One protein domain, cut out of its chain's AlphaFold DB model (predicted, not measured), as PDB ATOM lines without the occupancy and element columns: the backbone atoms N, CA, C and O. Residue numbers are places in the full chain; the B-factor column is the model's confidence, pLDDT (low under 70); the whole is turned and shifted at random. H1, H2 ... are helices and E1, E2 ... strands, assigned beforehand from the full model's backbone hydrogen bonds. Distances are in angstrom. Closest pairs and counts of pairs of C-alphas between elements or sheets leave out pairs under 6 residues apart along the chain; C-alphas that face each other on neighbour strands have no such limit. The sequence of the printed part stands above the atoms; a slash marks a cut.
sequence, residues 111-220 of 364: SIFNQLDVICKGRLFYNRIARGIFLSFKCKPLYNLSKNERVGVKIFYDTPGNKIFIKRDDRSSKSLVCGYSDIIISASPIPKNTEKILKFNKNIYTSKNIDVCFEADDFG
ATOM      1  N   SER A 111     -23.547  38.407 -29.728       65.94
ATOM      2  CA  SER A 111     -22.838  38.148 -28.472       65.94
ATOM      3  C   SER A 111     -23.583  37.214 -27.515       65.94
ATOM      4  O   SER A 111     -22.939  36.366 -26.908       65.94
ATOM      5  N   ILE A 112     -24.912  37.330 -27.379       68.62
ATOM      6  CA  ILE A 112     -25.690  36.433 -26.511       68.62
ATOM      7  C   ILE A 112     -25.603  35.004 -27.060       68.62
ATOM      8  O   ILE A 112     -25.320  34.076 -26.319       68.62
ATOM      9  N   PHE A 113     -25.730  34.816 -28.373       70.12
ATOM     10  CA  PHE A 113     -25.609  33.498 -29.007       70.12
ATOM     11  C   PHE A 113     -24.180  32.942 -29.046       70.12
ATOM     12  O   PHE A 113     -24.005  31.743 -29.266       70.12
ATOM     13  N   ASN A 114     -23.169  33.795 -28.862       65.81
ATOM     14  CA  ASN A 114     -21.773  33.382 -28.711       65.81
ATOM     15  C   ASN A 114     -21.458  32.931 -27.279       65.81
ATOM     16  O   ASN A 114     -20.549  32.129 -27.081       65.81
ATOM     17  N   GLN A 115     -22.187  33.461 -26.293       63.97
ATOM     18  CA  GLN A 115     -22.041  33.115 -24.878       63.97
ATOM     19  C   GLN A 115     -22.908  31.921 -24.478       63.97
ATOM     20  O   GLN A 115     -22.537  31.176 -23.574       63.97
ATOM     21  N   LEU A 116     -24.047  31.758 -25.148       63.88
ATOM     22  CA  LEU A 116     -25.015  30.717 -24.865       63.88
ATOM     23  C   LEU A 116     -24.807  29.508 -25.761       63.88
ATOM     24  O   LEU A 116     -24.761  29.604 -26.992       63.88
ATOM     25  N   ASP A 117     -24.760  28.347 -25.134       62.16
ATOM     26  CA  ASP A 117     -24.642  27.091 -25.840       62.16
ATOM     27  C   ASP A 117     -26.012  26.534 -26.246       62.16
ATOM     28  O   ASP A 117     -27.046  26.778 -25.622       62.16
ATOM     29  N   VAL A 118     -26.021  25.803 -27.361       58.78
ATOM     30  CA  VAL A 118     -27.231  25.148 -27.866       58.78
ATOM     31  C   VAL A 118     -27.573  23.998 -26.930       58.78
ATOM     32  O   VAL A 118     -26.726  23.143 -26.688       58.78
ATOM     33  N   ILE A 119     -28.806  23.973 -26.427       69.69
ATOM     34  CA  ILE A 119     -29.263  22.984 -25.445       69.69
ATOM     35  C   ILE A 119     -30.091  21.876 -26.098       69.69
ATOM     36  O   ILE A 119     -30.001  20.713 -25.700       69.69
ATOM     37  N   CYS A 120     -30.898  22.205 -27.110       77.81
ATOM     38  CA  CYS A 120     -31.711  21.212 -27.806       77.81
ATOM     39  C   CYS A 120     -32.009  21.589 -29.261       77.81
ATOM     40  O   CYS A 120     -31.857  22.738 -29.685       77.81
ATOM     41  N   LYS A 121     -32.440  20.594 -30.045       83.75
ATOM     42  CA  LYS A 121     -32.951  20.801 -31.406       83.75
ATOM     43  C   LYS A 121     -34.468  20.946 -31.349       83.75
ATOM     44  O   LYS A 121     -35.171  20.105 -30.791       83.75
ATOM     45  N   GLY A 122     -34.963  22.021 -31.943       88.50
ATOM     46  CA  GLY A 122     -36.376  22.317 -32.091       88.50
ATOM     47  C   GLY A 122     -36.802  22.422 -33.548       88.50
ATOM     48  O   GLY A 122     -36.024  22.242 -34.490       88.50
ATOM     49  N   ARG A 123     -38.073  22.757 -33.732       90.56
ATOM     50  CA  ARG A 123     -38.718  22.915 -35.028       90.56
ATOM     51  C   ARG A 123     -39.618  24.141 -34.998       90.56
ATOM     52  O   ARG A 123     -40.569  24.204 -34.222       90.56
ATOM     53  N   LEU A 124     -39.344  25.103 -35.873       91.50
ATOM     54  CA  LEU A 124     -40.300  26.153 -36.204       91.50
ATOM     55  C   LEU A 124     -41.288  25.623 -37.232       91.50
ATOM     56  O   LEU A 124     -40.872  25.032 -38.228       91.50
ATOM     57  N   PHE A 125     -42.578  25.865 -37.035       89.94
ATOM     58  CA  PHE A 125     -43.613  25.472 -37.987       89.94
ATOM     59  C   PHE A 125     -44.737  26.503 -38.050       89.94
ATOM     60  O   PHE A 125     -45.044  27.184 -37.069       89.94
ATOM     61  N   TYR A 126     -45.353  26.621 -39.225       89.00
ATOM     62  CA  TYR A 126     -46.549  27.436 -39.413       89.00
ATOM     63  C   TYR A 126     -47.801  26.571 -39.256       89.00
ATOM     64  O   TYR A 126     -47.978  25.591 -39.979       89.00
ATOM     65  N   ASN A 127     -48.684  26.944 -38.332       84.69
ATOM     66  CA  ASN A 127     -49.991  26.322 -38.170       84.69
ATOM     67  C   ASN A 127     -51.051  27.182 -38.876       84.69
ATOM     68  O   ASN A 127     -51.320  28.315 -38.469       84.69
ATOM     69  N   ARG A 128     -51.659  26.630 -39.934       81.06
ATOM     70  CA  ARG A 128     -52.674  27.319 -40.749       81.06
ATOM     71  C   ARG A 128     -53.970  27.601 -39.986       81.06
ATOM     72  O   ARG A 128     -54.533  28.676 -40.169       81.06
ATOM     73  N   ILE A 129     -54.412  26.673 -39.133       81.56
ATOM     74  CA  ILE A 129     -55.655  26.793 -38.351       81.56
ATOM     75  C   ILE A 129     -55.518  27.943 -37.351       81.56
ATOM     76  O   ILE A 129     -56.341  28.853 -37.325       81.56
ATOM     77  N   ALA A 130     -54.417  27.955 -36.599       81.44
ATOM     78  CA  ALA A 130     -54.119  29.010 -35.634       81.44
ATOM     79  C   ALA A 130     -53.589  30.306 -36.281       81.44
ATOM     80  O   ALA A 130     -53.373  31.295 -35.582       81.44
ATOM     81  N   ARG A 131     -53.338  30.306 -37.601       81.88
ATOM     82  CA  ARG A 131     -52.718  31.406 -38.366       81.88
ATOM     83  C   ARG A 131     -51.456  31.962 -37.688       81.88
ATOM     84  O   ARG A 131     -51.233  33.172 -37.662       81.88
ATOM     85  N   GLY A 132     -50.620  31.072 -37.147       85.81
ATOM     86  CA  GLY A 132     -49.490  31.434 -36.289       85.81
ATOM     87  C   GLY A 132     -48.252  30.576 -36.522       85.81
ATOM     88  O   GLY A 132     -48.338  29.469 -37.052       85.81
ATOM     89  N   ILE A 133     -47.087  31.100 -36.134       88.94
ATOM     90  CA  ILE A 133     -45.814  30.370 -36.166       88.94
ATOM     91  C   ILE A 133     -45.421  29.993 -34.746       88.94
ATOM     92  O   ILE A 133     -45.437  30.841 -33.847       88.94
ATOM     93  N   PHE A 134     -45.044  28.733 -34.576       92.06
ATOM     94  CA  PHE A 134     -44.756  28.120 -33.291       92.06
ATOM     95  C   PHE A 134     -43.388  27.448 -33.313       92.06
ATOM     96  O   PHE A 134     -42.937  26.965 -34.353       92.06
ATOM     97  N   LEU A 135     -42.747  27.435 -32.152       93.12
ATOM     98  CA  LEU A 135     -41.574  26.634 -31.850       93.12
ATOM     99  C   LEU A 135     -42.037  25.384 -31.096       93.12
ATOM    100  O   LEU A 135     -42.752  25.524 -30.106       93.12
ATOM    101  N   SER A 136     -41.627  24.202 -31.554       92.12
ATOM    102  CA  SER A 136     -41.726  22.942 -30.808       92.12
ATOM    103  C   SER A 136     -40.333  22.390 -30.504       92.12
ATOM    104  O   SER A 136     -39.465  22.434 -31.377       92.12
ATOM    105  N   PHE A 137     -40.099  21.888 -29.294       89.69
ATOM    106  CA  PHE A 137     -38.876  21.163 -28.926       89.69
ATOM    107  C   PHE A 137     -39.111  20.264 -27.710       89.69
ATOM    108  O   PHE A 137     -40.105  20.404 -26.998       89.69
ATOM    109  N   LYS A 138     -38.170  19.357 -27.445       86.44
ATOM    110  CA  LYS A 138     -38.219  18.445 -26.299       86.44
ATOM    111  C   LYS A 138     -37.198  18.850 -25.246       86.44
ATOM    112  O   LYS A 138     -36.024  19.035 -25.549       86.44
ATOM    113  N   CYS A 139     -37.664  18.988 -24.011       84.44
ATOM    114  CA  CYS A 139     -36.833  19.194 -22.832       84.44
ATOM    115  C   CYS A 139     -37.640  18.778 -21.598       84.44
ATOM    116  O   CYS A 139     -38.591  19.462 -21.214       84.44
ATOM    117  N   LYS A 140     -37.298  17.632 -21.001       82.94
ATOM    118  CA  LYS A 140     -38.068  17.040 -19.899       82.94
ATOM    119  C   LYS A 140     -38.171  17.951 -18.659       82.94
ATOM    120  O   LYS A 140     -39.287  18.081 -18.156       82.94
ATOM    121  N   PRO A 141     -37.096  18.622 -18.189       85.06
ATOM    122  CA  PRO A 141     -37.200  19.581 -17.084       85.06
ATOM    123  C   PRO A 141     -38.205  20.708 -17.357       85.06
ATOM    124  O   PRO A 141     -39.122  20.914 -16.565       85.06
ATOM    125  N   LEU A 142     -38.109  21.365 -18.520       87.56
ATOM    126  CA  LEU A 142     -39.041  22.429 -18.907       87.56
ATOM    127  C   LEU A 142     -40.479  21.923 -19.051       87.56
ATOM    128  O   LEU A 142     -41.405  22.620 -18.654       87.56
ATOM    129  N   TYR A 143     -40.669  20.712 -19.582       86.75
ATOM    130  CA  TYR A 143     -41.988  20.088 -19.718       86.75
ATOM    131  C   TYR A 143     -42.669  19.867 -18.370       86.75
ATOM    132  O   TYR A 143     -43.853  20.172 -18.229       86.75
ATOM    133  N   ASN A 144     -41.928  19.371 -17.379       84.75
ATOM    134  CA  ASN A 144     -42.453  19.198 -16.027       84.75
ATOM    135  C   ASN A 144     -42.799  20.547 -15.390       84.75
ATOM    136  O   ASN A 144     -43.864  20.678 -14.791       84.75
ATOM    137  N   LEU A 145     -41.942  21.556 -15.577       85.75
ATOM    138  CA  LEU A 145     -42.182  22.907 -15.078       85.75
ATOM    139  C   LEU A 145     -43.474  23.496 -15.669       85.75
ATOM    140  O   LEU A 145     -44.372  23.891 -14.931       85.75
ATOM    141  N   SER A 146     -43.630  23.463 -16.995       82.62
ATOM    142  CA  SER A 146     -44.789  24.055 -17.677       82.62
ATOM    143  C   SER A 146     -46.114  23.312 -17.468       82.62
ATOM    144  O   SER A 146     -47.170  23.866 -17.771       82.62
ATOM    145  N   LYS A 147     -46.090  22.065 -16.974       83.69
ATOM    146  CA  LYS A 147     -47.309  21.361 -16.534       83.69
ATOM    147  C   LYS A 147     -47.836  21.901 -15.211       83.69
ATOM    148  O   LYS A 147     -49.047  21.937 -15.015       83.69
ATOM    149  N   ASN A 148     -46.924  22.266 -14.318       82.19
ATOM    150  CA  ASN A 148     -47.243  22.640 -12.946       82.19
ATOM    151  C   ASN A 148     -47.503  24.144 -12.816       82.19
ATOM    152  O   ASN A 148     -48.318  24.560 -11.996       82.19
ATOM    153  N   GLU A 149     -46.838  24.959 -13.635       84.00
ATOM    154  CA  GLU A 149     -46.951  26.413 -13.602       84.00
ATOM    155  C   GLU A 149     -47.008  27.036 -15.001       84.00
ATOM    156  O   GLU A 149     -46.460  26.524 -15.979       84.00
ATOM    157  N   ARG A 150     -47.651  28.206 -15.103       87.38
ATOM    158  CA  ARG A 150     -47.544  29.034 -16.306       87.38
ATOM    159  C   ARG A 150     -46.199  29.758 -16.287       87.38
ATOM    160  O   ARG A 150     -46.061  30.765 -15.602       87.38
ATOM    161  N   VAL A 151     -45.266  29.304 -17.118       91.81
ATOM    162  CA  VAL A 151     -43.950  29.941 -17.287       91.81
ATOM    163  C   VAL A 151     -43.983  30.905 -18.466       91.81
ATOM    164  O   VAL A 151     -44.168  30.474 -19.611       91.81
ATOM    165  N   GLY A 152     -43.818  32.203 -18.208       93.00
ATOM    166  CA  GLY A 152     -43.702  33.210 -19.263       93.00
ATOM    167  C   GLY A 152     -42.303  33.218 -19.877       93.00
ATOM    168  O   GLY A 152     -41.313  32.955 -19.196       93.00
ATOM    169  N   VAL A 153     -42.200  33.508 -21.175       93.06
ATOM    170  CA  VAL A 153     -40.913  33.486 -21.886       93.06
ATOM    171  C   VAL A 153     -40.744  34.616 -22.886       93.06
ATOM    172  O   VAL A 153     -41.669  34.999 -23.604       93.06
ATOM    173  N   LYS A 154     -39.513  35.101 -23.001       89.88
ATOM    174  CA  LYS A 154     -39.059  35.995 -24.062       89.88
ATOM    175  C   LYS A 154     -38.208  35.201 -25.054       89.88
ATOM    176  O   LYS A 154     -37.418  34.351 -24.654       89.88
ATOM    177  N   ILE A 155     -38.397  35.463 -26.347       87.69
ATOM    178  CA  ILE A 155     -37.720  34.739 -27.431       87.69
ATOM    179  C   ILE A 155     -36.863  35.708 -28.233       87.69
ATOM    180  O   ILE A 155     -37.353  36.760 -28.652       87.69
ATOM    181  N   PHE A 156     -35.624  35.308 -28.492       85.31
ATOM    182  CA  PHE A 156     -34.662  36.030 -29.317       85.31
ATOM    183  C   PHE A 156     -34.183  35.151 -30.471       85.31
ATOM    184  O   PHE A 156     -34.149  33.928 -30.342       85.31
ATOM    185  N   TYR A 157     -33.794  35.776 -31.581       83.00
ATOM    186  CA  TYR A 157     -33.347  35.096 -32.799       83.00
ATOM    187  C   TYR A 157     -31.942  35.554 -33.181       83.00
ATOM    188  O   TYR A 157     -31.642  36.742 -33.069       83.00
ATOM    189  N   ASP A 158     -31.120  34.629 -33.672       80.44
ATOM    190  CA  ASP A 158     -29.828  34.971 -34.275       80.44
ATOM    191  C   ASP A 158     -29.986  35.518 -35.706       80.44
ATOM    192  O   ASP A 158     -31.051  35.412 -36.334       80.44
ATOM    193  N   THR A 159     -28.903  36.078 -36.253       70.25
ATOM    194  CA  THR A 159     -28.803  36.426 -37.683       70.25
ATOM    195  C   THR A 159     -28.116  35.288 -38.437       70.25
ATOM    196  O   THR A 159     -26.926  35.358 -38.722       70.25
ATOM    197  N   PRO A 160     -28.819  34.181 -38.715       75.44
ATOM    198  CA  PRO A 160     -29.729  34.133 -39.865       75.44
ATOM    199  C   PRO A 160     -31.083  33.456 -39.555       75.44
ATOM    200  O   PRO A 160     -31.808  33.031 -40.465       75.44
ATOM    201  N   GLY A 161     -31.454  33.344 -38.279       78.00
ATOM    202  CA  GLY A 161     -32.672  32.690 -37.803       78.00
ATOM    203  C   GLY A 161     -32.552  31.167 -37.751       78.00
ATOM    204  O   GLY A 161     -33.521  30.470 -38.074       78.00
ATOM    205  N   ASN A 162     -31.360  30.664 -37.434       82.75
ATOM    206  CA  ASN A 162     -31.036  29.250 -37.234       82.75
ATOM    207  C   ASN A 162     -30.902  28.884 -35.750       82.75
ATOM    208  O   ASN A 162     -30.911  27.694 -35.428       82.75
ATOM    209  N   LYS A 163     -30.835  29.880 -34.862       86.00
ATOM    210  CA  LYS A 163     -30.864  29.715 -33.412       86.00
ATOM    211  C   LYS A 163     -31.961  30.571 -32.789       86.00
ATOM    212  O   LYS A 163     -32.287  31.662 -33.261       86.00
ATOM    213  N   ILE A 164     -32.508  30.063 -31.695       89.06
ATOM    214  CA  ILE A 164     -33.405  30.767 -30.792       89.06
ATOM    215  C   ILE A 164     -32.821  30.717 -29.389       89.06
ATOM    216  O   ILE A 164     -32.411  29.652 -28.935       89.06
ATOM    217  N   PHE A 165     -32.854  31.848 -28.693       88.62
ATOM    218  CA  PHE A 165     -32.651  31.897 -27.253       88.62
ATOM    219  C   PHE A 165     -33.988  32.139 -26.552       88.62
ATOM    220  O   PHE A 165     -34.735  33.050 -26.924       88.62
ATOM    221  N   ILE A 166     -34.290  31.307 -25.558       90.69
ATOM    222  CA  ILE A 166     -35.474  31.411 -24.711       90.69
ATOM    223  C   ILE A 166     -35.015  31.848 -23.324       90.69
ATOM    224  O   ILE A 166     -34.207  31.174 -22.692       90.69
ATOM    225  N   LYS A 167     -35.577  32.955 -22.845       90.12
ATOM    226  CA  LYS A 167     -35.350  33.472 -21.495       90.12
ATOM    227  C   LYS A 167     -36.655  33.460 -20.711       90.12
ATOM    228  O   LYS A 167     -37.677  33.879 -21.262       90.12
ATOM    229  N   ARG A 168     -36.638  33.023 -19.446       92.06
ATOM    230  CA  ARG A 168     -37.811  33.154 -18.568       92.06
ATOM    231  C   ARG A 168     -38.135  34.632 -18.377       92.06
ATOM    232  O   ARG A 168     -37.272  35.448 -18.063       92.06
ATOM    233  N   ASP A 169     -39.393  34.977 -18.600       92.31
ATOM    234  CA  ASP A 169     -39.928  36.299 -18.313       92.31
ATOM    235  C   ASP A 169     -41.425  36.161 -18.051       92.31
ATOM    236  O   ASP A 169     -42.241  36.157 -18.975       92.31
ATOM    237  N   ASP A 170     -41.795  36.045 -16.777       90.19
ATOM    238  CA  ASP A 170     -43.186  35.825 -16.359       90.19
ATOM    239  C   ASP A 170     -44.094  37.038 -16.618       90.19
ATOM    240  O   ASP A 170     -45.314  36.956 -16.468       90.19
ATOM    241  N   ARG A 171     -43.524  38.161 -17.077       89.50
ATOM    242  CA  ARG A 171     -44.286  39.291 -17.615       89.50
ATOM    243  C   ARG A 171     -44.730  39.050 -19.056       89.50
ATOM    244  O   ARG A 171     -45.462  39.876 -19.584       89.50
ATOM    245  N   SER A 172     -44.253  38.012 -19.737       89.50
ATOM    246  CA  SER A 172     -44.534  37.756 -21.151       89.50
ATOM    247  C   SER A 172     -45.940  37.199 -21.382       89.50
ATOM    248  O   SER A 172     -46.477  36.415 -20.593       89.50
ATOM    249  N   SER A 173     -46.549  37.562 -22.513       86.69
ATOM    250  CA  SER A 173     -47.781  36.910 -22.973       86.69
ATOM    251  C   SER A 173     -47.501  35.544 -23.606       86.69
ATOM    252  O   SER A 173     -48.398  34.701 -23.656       86.69
ATOM    253  N   LYS A 174     -46.266  35.312 -24.072       91.38
ATOM    254  CA  LYS A 174     -45.805  34.005 -24.543       91.38
ATOM    255  C   LYS A 174     -45.484  33.149 -23.332       91.38
ATOM    256  O   LYS A 174     -44.788  33.598 -22.426       91.38
ATOM    257  N   SER A 175     -45.942  31.909 -23.349       92.62
ATOM    258  CA  SER A 175     -45.650  30.948 -22.297       92.62
ATOM    259  C   SER A 175     -45.193  29.622 -22.873       92.62
ATOM    260  O   SER A 175     -45.503  29.295 -24.023       92.62
ATOM    261  N   LEU A 176     -44.476  28.861 -22.053       93.00
ATOM    262  CA  LEU A 176     -44.271  27.440 -22.294       93.00
ATOM    263  C   LEU A 176     -45.627  26.734 -22.206       93.00
ATOM    264  O   LEU A 176     -46.353  26.910 -21.229       93.00
ATOM    265  N   VAL A 177     -45.983  25.969 -23.235       90.81
ATOM    266  CA  VAL A 177     -47.200  25.152 -23.250       90.81
ATOM    267  C   VAL A 177     -46.812  23.697 -23.469       90.81
ATOM    268  O   VAL A 177     -46.059  23.385 -24.390       90.81
ATOM    269  N   CYS A 178     -47.349  22.798 -22.648       85.19
ATOM    270  CA  CYS A 178     -47.173  21.363 -22.834       85.19
ATOM    271  C   CYS A 178     -48.073  20.842 -23.956       85.19
ATOM    272  O   CYS A 178     -49.297  20.897 -23.854       85.19
ATOM    273  N   GLY A 179     -47.465  20.274 -24.995       75.19
ATOM    274  CA  GLY A 179     -48.128  19.297 -25.855       75.19
ATOM    275  C   GLY A 179     -48.089  17.893 -25.234       75.19
ATOM    276  O   GLY A 179     -47.877  17.726 -24.034       75.19
ATOM    277  N   TYR A 180     -48.236  16.856 -26.064       75.56
ATOM    278  CA  TYR A 180     -48.107  15.463 -25.613       75.56
ATOM    279  C   TYR A 180     -46.707  15.160 -25.064       75.56
ATOM    280  O   TYR A 180     -46.574  14.748 -23.916       75.56
ATOM    281  N   SER A 181     -45.664  15.403 -25.865       75.62
ATOM    282  CA  SER A 181     -44.257  15.178 -25.481       75.62
ATOM    283  C   SER A 181     -43.330  16.359 -25.783       75.62
ATOM    284  O   SER A 181     -42.138  16.288 -25.500       75.62
ATOM    285  N   ASP A 182     -43.889  17.444 -26.320       86.19
ATOM    286  CA  ASP A 182     -43.148  18.620 -26.762       86.19
ATOM    287  C   ASP A 182     -43.548  19.851 -25.943       86.19
ATOM    288  O   ASP A 182     -44.698  19.993 -25.517       86.19
ATOM    289  N   ILE A 183     -42.604  20.771 -25.785       91.44
ATOM    290  CA  ILE A 183     -42.859  22.159 -25.418       91.44
ATOM    291  C   ILE A 183     -43.254  22.924 -26.674       91.44
ATOM    292  O   ILE A 183     -42.548  22.857 -27.678       91.44
ATOM    293  N   ILE A 184     -44.342  23.688 -26.605       93.31
ATOM    294  CA  ILE A 184     -44.810  24.568 -27.674       93.31
ATOM    295  C   ILE A 184     -44.785  26.015 -27.187       93.31
ATOM    296  O   ILE A 184     -45.282  26.326 -26.105       93.31
ATOM    297  N   ILE A 185     -44.239  26.914 -28.007       93.31
ATOM    298  CA  ILE A 185     -44.208  28.354 -27.729       93.31
ATOM    299  C   ILE A 185     -44.612  29.119 -28.986       93.31
ATOM    300  O   ILE A 185     -44.194  28.782 -30.096       93.31
ATOM    301  N   SER A 186     -45.399  30.187 -28.835       91.81
ATOM    302  CA  SER A 186     -45.600  31.132 -29.935       91.81
ATOM    303  C   SER A 186     -44.275  31.805 -30.288       91.81
ATOM    304  O   SER A 186     -43.703  32.542 -29.486       91.81
ATOM    305  N   ALA A 187     -43.796  31.563 -31.506       88.94
ATOM    306  CA  ALA A 187     -42.536  32.104 -32.000       88.94
ATOM    307  C   ALA A 187     -42.707  33.518 -32.572       88.94
ATOM    308  O   ALA A 187     -41.743  34.236 -32.778       88.94
ATOM    309  N   SER A 188     -43.932  33.961 -32.847       80.19
ATOM    310  CA  SER A 188     -44.126  35.267 -33.479       80.19
ATOM    311  C   SER A 188     -43.737  36.410 -32.529       80.19
ATOM    312  O   SER A 188     -44.073  36.367 -31.346       80.19
ATOM    313  N   PRO A 189     -43.063  37.463 -33.011       76.25
ATOM    314  CA  PRO A 189     -42.592  37.678 -34.381       76.25
ATOM    315  C   PRO A 189     -41.280  36.926 -34.691       76.25
ATOM    316  O   PRO A 189     -40.473  36.702 -33.799       76.25
ATOM    317  N   ILE A 190     -41.041  36.599 -35.967       79.00
ATOM    318  CA  ILE A 190     -39.816  35.915 -36.424       79.00
ATOM    319  C   ILE A 190     -39.121  36.683 -37.568       79.00
ATOM    320  O   ILE A 190     -39.760  37.529 -38.206       79.00
ATOM    321  N   PRO A 191     -37.852  36.370 -37.907       80.19
ATOM    322  CA  PRO A 191     -37.184  36.940 -39.074       80.19
ATOM    323  C   PRO A 191     -37.969  36.699 -40.369       80.19
ATOM    324  O   PRO A 191     -38.420  35.591 -40.649       80.19
ATOM    325  N   LYS A 192     -38.099  37.732 -41.209       76.81
ATOM    326  CA  LYS A 192     -38.968  37.682 -42.398       76.81
ATOM    327  C   LYS A 192     -38.563  36.665 -43.453       76.81
ATOM    328  O   LYS A 192     -39.433  36.177 -44.166       76.81
ATOM    329  N   ASN A 193     -37.279  36.344 -43.567       77.56
ATOM    330  CA  ASN A 193     -36.842  35.284 -44.474       77.56
ATOM    331  C   ASN A 193     -37.367  33.929 -43.981       77.56
ATOM    332  O   ASN A 193     -37.978  33.196 -44.751       77.56
ATOM    333  N   THR A 194     -37.253  33.661 -42.677       80.94
ATOM    334  CA  THR A 194     -37.847  32.482 -42.035       80.94
ATOM    335  C   THR A 194     -39.373  32.481 -42.161       80.94
ATOM    336  O   THR A 194     -39.957  31.454 -42.495       80.94
ATOM    337  N   GLU A 195     -40.031  33.629 -41.976       83.31
ATOM    338  CA  GLU A 195     -41.483  33.772 -42.152       83.31
ATOM    339  C   GLU A 195     -41.940  33.441 -43.571       83.31
ATOM    340  O   GLU A 195     -42.890  32.678 -43.741       83.31
ATOM    341  N   LYS A 196     -41.252  33.975 -44.585       82.06
ATOM    342  CA  LYS A 196     -41.524  33.659 -45.989       82.06
ATOM    343  C   LYS A 196     -41.371  32.165 -46.240       82.06
ATOM    344  O   LYS A 196     -42.308  31.563 -46.744       82.06
ATOM    345  N   ILE A 197     -40.256  31.558 -45.829       83.25
ATOM    346  CA  ILE A 197     -40.013  30.117 -46.019       83.25
ATOM    347  C   ILE A 197     -41.148  29.284 -45.409       83.25
ATOM    348  O   ILE A 197     -41.687  28.400 -46.071       83.25
ATOM    349  N   LEU A 198     -41.556  29.592 -44.174       84.75
ATOM    350  CA  LEU A 198     -42.589  28.833 -43.465       84.75
ATOM    351  C   LEU A 198     -44.007  29.056 -44.018       84.75
ATOM    352  O   LEU A 198     -44.832  28.149 -43.929       84.75
ATOM    353  N   LYS A 199     -44.308  30.237 -44.578       81.12
ATOM    354  CA  LYS A 199     -45.638  30.569 -45.128       81.12
ATOM    355  C   LYS A 199     -45.811  30.226 -46.611       81.12
ATOM    356  O   LYS A 199     -46.944  30.033 -47.038       81.12
ATOM    357  N   PHE A 200     -44.733  30.191 -47.398       71.56
ATOM    358  CA  PHE A 200     -44.803  30.126 -48.866       71.56
ATOM    359  C   PHE A 200     -45.027  28.710 -49.420       71.56
ATOM    360  O   PHE A 200     -45.467  28.555 -50.556       71.56
ATOM    361  N   ASN A 201     -44.781  27.660 -48.634       59.34
ATOM    362  CA  ASN A 201     -44.926  26.289 -49.120       59.34
ATOM    363  C   ASN A 201     -46.387  25.796 -49.071       59.34
ATOM    364  O   ASN A 201     -47.056  25.819 -48.033       59.34
ATOM    365  N   LYS A 202     -46.878  25.315 -50.225       53.59
ATOM    366  CA  LYS A 202     -48.244  24.787 -50.417       53.59
ATOM    367  C   LYS A 202     -48.527  23.521 -49.600       53.59
ATOM    368  O   LYS A 202     -49.695  23.251 -49.318       53.59
ATOM    369  N   ASN A 203     -47.496  22.814 -49.135       56.56
ATOM    370  CA  ASN A 203     -47.642  21.647 -48.267       56.56
ATOM    371  C   ASN A 203     -48.218  22.035 -46.896       56.56
ATOM    372  O   ASN A 203     -47.889  23.077 -46.329       56.56
ATOM    373  N   ILE A 204     -49.101  21.183 -46.371       53.84
ATOM    374  CA  ILE A 204     -49.895  21.426 -45.153       53.84
ATOM    375  C   ILE A 204     -48.997  21.647 -43.916       53.84
ATOM    376  O   ILE A 204     -49.392  22.371 -43.004       53.84
ATOM    377  N   TYR A 205     -47.762  21.131 -43.928       59.12
ATOM    378  CA  TYR A 205     -46.793  21.266 -42.841       59.12
ATOM    379  C   TYR A 205     -45.431  21.727 -43.362       59.12
ATOM    380  O   TYR A 205     -44.613  20.920 -43.799       59.12
ATOM    381  N   THR A 206     -45.171  23.033 -43.294       72.19
ATOM    382  CA  THR A 206     -43.828  23.574 -43.543       72.19
ATOM    383  C   THR A 206     -43.142  23.858 -42.225       72.19
ATOM    384  O   THR A 206     -43.727  24.449 -41.314       72.19
ATOM    385  N   SER A 207     -41.884  23.446 -42.136       85.25
ATOM    386  CA  SER A 207     -41.108  23.589 -40.920       85.25
ATOM    387  C   SER A 207     -39.628  23.785 -41.176       85.25
ATOM    388  O   SER A 207     -39.112  23.297 -42.179       85.25
ATOM    389  N   LYS A 208     -38.941  24.377 -40.206       87.06
ATOM    390  CA  LYS A 208     -37.496  24.575 -40.202       87.06
ATOM    391  C   LYS A 208     -36.922  24.037 -38.892       87.06
ATOM    392  O   LYS A 208     -37.420  24.402 -37.828       87.06
ATOM    393  N   ASN A 209     -35.896  23.193 -38.968       87.56
ATOM    394  CA  ASN A 209     -35.132  22.798 -37.784       87.56
ATOM    395  C   ASN A 209     -34.393  24.017 -37.233       87.56
ATOM    396  O   ASN A 209     -33.896  24.841 -38.005       87.56
ATOM    397  N   ILE A 210     -34.349  24.144 -35.914       86.31
ATOM    398  CA  ILE A 210     -33.735  25.290 -35.256       86.31
ATOM    399  C   ILE A 210     -33.029  24.861 -33.980       86.31
ATOM    400  O   ILE A 210     -33.496  23.971 -33.272       86.31
ATOM    401  N   ASP A 211     -31.918  25.508 -33.687       86.94
ATOM    402  CA  ASP A 211     -31.198  25.313 -32.439       86.94
ATOM    403  C   ASP A 211     -31.862  26.142 -31.346       86.94
ATOM    404  O   ASP A 211     -32.163  27.320 -31.545       86.94
ATOM    405  N   VAL A 212     -32.112  25.534 -30.195       87.88
ATOM    406  CA  VAL A 212     -32.755  26.187 -29.058       87.88
ATOM    407  C   VAL A 212     -31.754  26.268 -27.913       87.88
ATOM    408  O   VAL A 212     -31.157  25.269 -27.509       87.88
ATOM    409  N   CYS A 213     -31.568  27.481 -27.411       87.56
ATOM    410  CA  CYS A 213     -30.664  27.824 -26.323       87.56
ATOM    411  C   CYS A 213     -31.496  28.385 -25.165       87.56
ATOM    412  O   CYS A 213     -32.461  29.117 -25.402       87.56
ATOM    413  N   PHE A 214     -31.123  28.068 -23.932       86.94
ATOM    414  CA  PHE A 214     -31.651  28.683 -22.715       86.94
ATOM    415  C   PHE A 214     -30.691  28.403 -21.548       86.94
ATOM    416  O   PHE A 214     -29.910  27.458 -21.621       86.94
ATOM    417  N   GLU A 215     -30.746  29.194 -20.479       84.88
ATOM    418  CA  GLU A 215     -29.996  28.909 -19.246       84.88
ATOM    419  C   GLU A 215     -30.879  28.133 -18.268       84.88
ATOM    420  O   GLU A 215     -32.035  28.491 -18.073       84.88
ATOM    421  N   ALA A 216     -30.356  27.071 -17.655       84.94
ATOM    422  CA  ALA A 216     -31.106  26.257 -16.691       84.94
ATOM    423  C   ALA A 216     -31.552  27.083 -15.467       84.94
ATOM    424  O   ALA A 216     -32.717  27.035 -15.066       84.94
ATOM    425  N   ASP A 217     -30.647  27.930 -14.969       86.38
ATOM    426  CA  ASP A 217     -30.861  28.791 -13.804       86.38
ATOM    427  C   ASP A 217     -32.015  29.785 -14.019       86.38
ATOM    428  O   ASP A 217     -32.788  30.032 -13.093       86.38
ATOM    429  N   ASP A 218     -32.211  30.287 -15.251       87.88
ATOM    430  CA  ASP A 218     -33.346  31.165 -15.597       87.88
ATOM    431  C   ASP A 218     -34.697  30.477 -15.327       87.88
ATOM    432  O   ASP A 218     -35.708  31.146 -15.115       87.88
ATOM    433  N   PHE A 219     -34.735  29.144 -15.337       89.31
ATOM    434  CA  PHE A 219     -35.934  28.337 -15.128       89.31
ATOM    435  C   PHE A 219     -35.951  27.602 -13.781       89.31
ATOM    436  O   PHE A 219     -36.916  26.891 -13.506       89.31
ATOM    437  N   GLY A 220     -34.951  27.817 -12.922       87.56
ATOM    438  CA  GLY A 220     -34.920  27.285 -11.558       87.56
ATOM    439  C   GLY A 220     -34.593  25.794 -11.451       87.56
ATOM    440  O   GLY A 220     -35.053  25.152 -10.510       87.56
TER     441      GLY A 220
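Overview. This is residues 111 to 220 of the 364 residues of an uncharacterized protein of Candidatus Aenigmarchaeota archaeon (UniProt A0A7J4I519). A six-stranded sheet, strongly twisted, curls like part of a barrel, with the long link from E4 to E5 joining one edge region to the other. The short helix H3 lies over E1, while H1 and H2 only graze the sheet. The 110 printed residues hold three named helices and six strands, in the order H1 E1 E2 H2 E3 E4 E5 H3 E6; the mixed sheet runs E3 E4 E6 E1 E2 E5, and the class is mixed, helices and strands. The whole is compact, with a radius of gyration of the C-alphas of 13.4 A and spans of 41 by 32 by 23 A.

Along the chain. The strands are E1, residues 120 to 127, 21.6 A long from C-alpha 120 at (-31.711, 21.212, -27.806); E2, residues 132 to 137, 16.5 A; E3, residues 153 to 157; E4, residues 163 to 168, 16.7 A; E5, residues 183 to 186; and E6, residues 207 to 213, 18.4 A long, ending with C-alpha 213 at (-30.664, 27.824, -26.323). The helices are H1, 111 to 115; H2, 140 to 148, 12.8 A; and H3, 192 to 200, 11.5 A.

Arrangement. E4 and E6 are parallel, N 164 to O 211 being 2.8 A. The other neighbours are antiparallel: E6 and E1 (N 122 to O 210, 2.8 A), hairpin E1 and E2 (N 123 to O 136, 2.8 A), E2 and E5 (N 183 to O 137, 2.8 A), hairpin E3 and E4 (N 154 to O 167, 2.8 A). H3 is on the sheet at a height of 8.8 A, slantwise to E1 at 44 degrees on the local plane; their closest C-alphas, Tyr 126 and Leu 198, are 5.8 A apart. In H1, H2 and H3 every O i to N i+4 pair is within hydrogen-bond range.

Size, cuts and confidence. The farthest C-alphas, Lys 202 and Gly 220, are 41.2 A apart. The printed part has no cut; the link from E4 to E5 is long. The pLDDT is under 70 at residues 111 to 112, 114 to 119 and 201 to 205.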